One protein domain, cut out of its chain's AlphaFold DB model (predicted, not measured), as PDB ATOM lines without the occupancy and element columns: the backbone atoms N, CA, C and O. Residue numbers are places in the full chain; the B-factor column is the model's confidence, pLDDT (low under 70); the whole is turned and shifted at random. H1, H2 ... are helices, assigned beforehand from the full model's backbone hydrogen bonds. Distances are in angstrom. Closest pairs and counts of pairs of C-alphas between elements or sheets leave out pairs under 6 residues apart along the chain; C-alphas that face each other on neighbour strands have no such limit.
ATOM      1  N   GLY A   2     128.987 142.134 163.519       54.72
ATOM      2  CA  GLY A   2     127.867 141.189 163.372       54.72
ATOM      3  C   GLY A   2     126.498 141.824 163.634       54.72
ATOM      4  O   GLY A   2     125.541 141.508 162.941       54.72
ATOM      5  N   ASP A   3     126.424 142.802 164.543       59.09
ATOM      6  CA  ASP A   3     125.142 143.432 164.892       59.09
ATOM      7  C   ASP A   3     124.627 144.423 163.847       59.09
ATOM      8  O   ASP A   3     123.439 144.431 163.553       59.09
ATOM      9  N   LEU A   4     125.493 145.238 163.237       56.69
ATOM     10  CA  LEU A   4     125.044 146.267 162.290       56.69
ATOM     11  C   LEU A   4     124.449 145.651 161.013       56.69
ATOM     12  O   LEU A   4     123.412 146.083 160.524       56.69
ATOM     13  N   GLU A   5     125.095 144.608 160.497       62.19
ATOM     14  CA  GLU A   5     124.669 143.904 159.286       62.19
ATOM     15  C   GLU A   5     123.369 143.117 159.529       62.19
ATOM     16  O   GLU A   5     122.472 143.106 158.688       62.19
ATOM     17  N   TYR A   6     123.220 142.549 160.731       67.25
ATOM     18  CA  TYR A   6     122.005 141.871 161.175       67.25
ATOM     19  C   TYR A   6     120.833 142.841 161.406       67.25
ATOM     20  O   TYR A   6     119.710 142.566 160.980       67.25
ATOM     21  N   LEU A   7     121.085 144.007 162.009       65.31
ATOM     22  CA  LEU A   7     120.079 145.051 162.231       65.31
ATOM     23  C   LEU A   7     119.626 145.710 160.925       65.31
ATOM     24  O   LEU A   7     118.439 145.999 160.779       65.31
ATOM     25  N   LEU A   8     120.530 145.886 159.958       60.72
ATOM     26  CA  LEU A   8     120.190 146.382 158.622       60.72
ATOM     27  C   LEU A   8     119.291 145.391 157.885       60.72
ATOM     28  O   LEU A   8     118.245 145.775 157.370       60.72
ATOM     29  N   LYS A   9     119.647 144.104 157.899       63.50
ATOM     30  CA  LYS A   9     118.879 143.063 157.210       63.50
ATOM     31  C   LYS A   9     117.479 142.888 157.809       63.50
ATOM     32  O   LYS A   9     116.498 142.856 157.077       63.50
ATOM     33  N   LYS A  10     117.374 142.881 159.142       63.94
ATOM     34  CA  LYS A  10     116.096 142.742 159.855       63.94
ATOM     35  C   LYS A  10     115.204 143.981 159.728       63.94
ATOM     36  O   LYS A  10     113.986 143.845 159.695       63.94
ATOM     37  N   SER A  11     115.796 145.173 159.637       60.84
ATOM     38  CA  SER A  11     115.051 146.407 159.360       60.84
ATOM     39  C   SER A  11     114.495 146.406 157.936       60.84
ATOM     40  O   SER A  11     113.339 146.747 157.741       60.84
ATOM     41  N   ILE A  12     115.276 145.952 156.951       60.44
ATOM     42  CA  ILE A  12     114.842 145.866 155.548       60.44
ATOM     43  C   ILE A  12     113.673 144.878 155.375       60.44
ATOM     44  O   ILE A  12     112.709 145.201 154.683       60.44
ATOM     45  N   ASP A  13     113.713 143.727 156.054       59.34
ATOM     46  CA  ASP A  13     112.651 142.706 155.984       59.34
ATOM     47  C   ASP A  13     111.336 143.133 156.674       59.34
ATOM     48  O   ASP A  13     110.272 142.610 156.353       59.34
ATOM     49  N   LEU A  14     111.378 144.097 157.605       57.25
ATOM     50  CA  LEU A  14     110.194 144.633 158.298       57.25
ATOM     51  C   LEU A  14     109.493 145.770 157.532       57.25
ATOM     52  O   LEU A  14     108.356 146.110 157.854       57.25
ATOM     53  N   LEU A  15     110.154 146.367 156.536       56.47
ATOM     54  CA  LEU A  15     109.735 147.622 155.893       56.47
ATOM     55  C   LEU A  15     109.041 147.432 154.535       56.47
ATOM     56  O   LEU A  15     108.817 148.398 153.808       56.47
ATOM     57  N   SER A  16     108.649 146.204 154.193       54.12
ATOM     58  CA  SER A  16     108.038 145.845 152.902       54.12
ATOM     59  C   SER A  16     106.622 146.415 152.669       54.12
ATOM     60  O   SER A  16     105.995 146.068 151.672       54.12
ATOM     61  N   GLY A  17     106.102 147.253 153.577       57.44
ATOM     62  CA  GLY A  17     104.722 147.759 153.565       57.44
ATOM     63  C   GLY A  17     104.518 149.223 153.154       57.44
ATOM     64  O   GLY A  17     103.395 149.580 152.819       57.44
ATOM     65  N   GLU A  18     105.549 150.077 153.129       50.12
ATOM     66  CA  GLU A  18     105.395 151.498 152.762       50.12
ATOM     67  C   GLU A  18     106.552 151.964 151.869       50.12
ATOM     68  O   GLU A  18     107.635 152.327 152.332       50.12
ATOM     69  N   THR A  19     106.316 151.956 150.557       67.31
ATOM     70  CA  THR A  19     107.315 152.204 149.503       67.31
ATOM     71  C   THR A  19     108.075 153.520 149.693       67.31
ATOM     72  O   THR A  19     109.282 153.567 149.482       67.31
ATOM     73  N   ILE A  20     107.405 154.571 150.178       68.81
ATOM     74  CA  ILE A  20     108.002 155.903 150.366       68.81
ATOM     75  C   ILE A  20     108.999 155.920 151.534       68.81
ATOM     76  O   ILE A  20     110.069 156.518 151.424       68.81
ATOM     77  N   ILE A  21     108.691 155.246 152.648       74.62
ATOM     78  CA  ILE A  21     109.591 155.198 153.811       74.62
ATOM     79  C   ILE A  21     110.819 154.347 153.486       74.62
ATOM     80  O   ILE A  21     111.941 154.736 153.804       74.62
ATOM     81  N   ALA A  22     110.630 153.224 152.790       77.94
ATOM     82  CA  ALA A  22     111.734 152.392 152.326       77.94
ATOM     83  C   ALA A  22     112.655 153.142 151.341       77.94
ATOM     84  O   ALA A  22     113.879 153.038 151.437       77.94
ATOM     85  N   GLU A  23     112.092 153.937 150.427       80.62
ATOM     86  CA  GLU A  23     112.858 154.780 149.502       80.62
ATOM     87  C   GLU A  23     113.618 155.899 150.219       80.62
ATOM     88  O   GLU A  23     114.807 156.093 149.951       80.62
ATOM     89  N   ALA A  24     112.977 156.585 151.169       81.56
ATOM     90  CA  ALA A  24     113.617 157.621 151.974       81.56
ATOM     91  C   ALA A  24     114.772 157.049 152.812       81.56
ATOM     92  O   ALA A  24     115.872 157.601 152.820       81.56
ATOM     93  N   LEU A  25     114.570 155.894 153.452       80.50
ATOM     94  CA  LEU A  25     115.619 155.209 154.208       80.50
ATOM     95  C   LEU A  25     116.767 154.758 153.305       80.50
ATOM     96  O   LEU A  25     117.934 154.944 153.649       80.50
ATOM     97  N   LYS A  26     116.465 154.218 152.120       82.12
ATOM     98  CA  LYS A  26     117.485 153.861 151.130       82.12
ATOM     99  C   LYS A  26     118.299 155.083 150.702       82.12
ATOM    100  O   LYS A  26     119.518 154.973 150.584       82.12
ATOM    101  N   ALA A  27     117.655 156.228 150.482       87.00
ATOM    102  CA  ALA A  27     118.339 157.467 150.129       87.00
ATOM    103  C   ALA A  27     119.297 157.919 151.243       87.00
ATOM    104  O   ALA A  27     120.467 158.165 150.952       87.00
ATOM    105  N   LEU A  28     118.842 157.916 152.500       88.88
ATOM    106  CA  LEU A  28     119.659 158.275 153.666       88.88
ATOM    107  C   LEU A  28     120.867 157.345 153.840       88.88
ATOM    108  O   LEU A  28     121.983 157.806 154.058       88.88
ATOM    109  N   VAL A  29     120.679 156.031 153.685       89.94
ATOM    110  CA  VAL A  29     121.789 155.066 153.759       89.94
ATOM    111  C   VAL A  29     122.796 155.297 152.631       89.94
ATOM    112  O   VAL A  29     124.005 155.249 152.855       89.94
ATOM    113  N   VAL A  30     122.324 155.561 151.410       88.81
ATOM    114  CA  VAL A  30     123.204 155.871 150.274       88.81
ATOM    115  C   VAL A  30     123.979 157.167 150.514       88.81
ATOM    116  O   VAL A  30     125.150 157.246 150.139       88.81
ATOM    117  N   GLU A  31     123.351 158.172 151.115       92.56
ATOM    118  CA  GLU A  31     123.990 159.439 151.465       92.56
ATOM    119  C   GLU A  31     125.098 159.240 152.503       92.56
ATOM    120  O   GLU A  31     126.244 159.597 152.232       92.56
ATOM    121  N   GLU A  32     124.813 158.536 153.597       88.12
ATOM    122  CA  GLU A  32     125.804 158.195 154.625       88.12
ATOM    123  C   GLU A  32     126.998 157.425 154.031       88.12
ATOM    124  O   GLU A  32     128.163 157.752 154.270       88.12
ATOM    125  N   VAL A  33     126.740 156.427 153.177       89.69
ATOM    126  CA  VAL A  33     127.809 155.673 152.502       89.69
ATOM    127  C   VAL A  33     128.662 156.592 151.621       89.69
ATOM    128  O   VAL A  33     129.893 156.477 151.622       89.69
ATOM    129  N   LYS A  34     128.045 157.522 150.879       89.75
ATOM    130  CA  LYS A  34     128.772 158.507 150.060       89.75
ATOM    131  C   LYS A  34     129.642 159.414 150.923       89.75
ATOM    132  O   LYS A  34     130.792 159.659 150.554       89.75
ATOM    133  N   GLU A  35     129.128 159.897 152.050       93.62
ATOM    134  CA  GLU A  35     129.882 160.751 152.966       93.62
ATOM    135  C   GLU A  35     131.090 160.023 153.552       93.62
ATOM    136  O   GLU A  35     132.216 160.528 153.470       93.62
ATOM    137  N   GLN A  36     130.902 158.793 154.034       90.50
ATOM    138  CA  GLN A  36     132.001 157.987 154.560       90.50
ATOM    139  C   GLN A  36     133.058 157.672 153.494       90.50
ATOM    140  O   GLN A  36     134.261 157.743 153.770       90.50
ATOM    141  N   LEU A  37     132.645 157.351 152.263       88.56
ATOM    142  CA  LEU A  37     133.568 157.142 151.144       88.56
ATOM    143  C   LEU A  37     134.348 158.417 150.821       88.56
ATOM    144  O   LEU A  37     135.575 158.375 150.704       88.56
ATOM    145  N   LYS A  38     133.661 159.559 150.729       92.19
ATOM    146  CA  LYS A  38     134.287 160.861 150.477       92.19
ATOM    147  C   LYS A  38     135.317 161.186 151.555       92.19
ATOM    148  O   LYS A  38     136.446 161.523 151.209       92.19
ATOM    149  N   ALA A  39     134.974 161.031 152.832       93.00
ATOM    150  CA  ALA A  39     135.892 161.272 153.942       93.00
ATOM    151  C   ALA A  39     137.161 160.408 153.826       93.00
ATOM    152  O   ALA A  39     138.278 160.926 153.895       93.00
ATOM    153  N   ARG A  40     137.005 159.106 153.548       91.12
ATOM    154  CA  ARG A  40     138.126 158.163 153.379       91.12
ATOM    155  C   ARG A  40     139.009 158.480 152.170       91.12
ATOM    156  O   ARG A  40     140.221 158.304 152.250       91.12
ATOM    157  N   ILE A  41     138.427 158.928 151.056       91.56
ATOM    158  CA  ILE A  41     139.184 159.315 149.855       91.56
ATOM    159  C   ILE A  41     139.923 160.635 150.092       91.56
ATOM    160  O   ILE A  41     141.078 160.766 149.699       91.56
ATOM    161  N   MET A  42     139.284 161.615 150.735       90.31
ATOM    162  CA  MET A  42     139.880 162.938 150.950       90.31
ATOM    163  C   MET A  42     141.012 162.928 151.980       90.31
ATOM    164  O   MET A  42     141.937 163.734 151.848       90.31
ATOM    165  N   ALA A  43     140.961 162.009 152.949       94.31
ATOM    166  CA  ALA A  43     142.011 161.800 153.945       94.31
ATOM    167  C   ALA A  43     143.342 161.306 153.343       94.31
ATOM    168  O   ALA A  43     144.391 161.488 153.953       94.31
ATOM    169  N   ASP A  44     143.320 160.721 152.140       94.69
ATOM    170  CA  ASP A  44     144.498 160.200 151.448       94.69
ATOM    171  C   ASP A  44     144.784 161.030 150.176       94.69
ATOM    172  O   ASP A  44     144.044 160.944 149.187       94.69
TER     173      ASP A  44
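Overview. This is residues 2 to 44 of the 112 residues of an uncharacterized protein of Thermoplasmata archaeon (UniProt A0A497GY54). Two helices make an open, flat V with unequal arms: short H1 runs toward the bend, and long H2 folds back beside it with a gap between them. H2 makes the longest axis. The printed part has 43 residues with two named helices, H1 then H2, and no named strand; the class is all helix. It is loose, with a radius of gyration of the C-alphas of 13.1 A and spans of 41 by 26 by 6 A.

Along the chain. Find C-alpha 3 at (125.142, 143.432, 164.892); from there H1, residues 3 to 14, runs 16.4 A. After a tight link of 4 residues, H2, residues 19 to 42, runs 34.3 A to C-alpha 42 at (139.880, 162.938, 150.950).

Arrangement. Look at Ile 12 and Ala 22: their C-alphas, the closest of H1 and H2, are 7.9 A apart. The helices are close but not clearly touching. They run opposite ways at a shallow tilt of 26 degrees. In both, every O i to N i+4 pair is within hydrogen-bond range.

Size, cuts and confidence. The C-alphas farthest apart, those of Gly 17 and Asp 44, are 41.7 A apart. The printed part has no cut. In this model, residues 2 to 20 have pLDDT under 70.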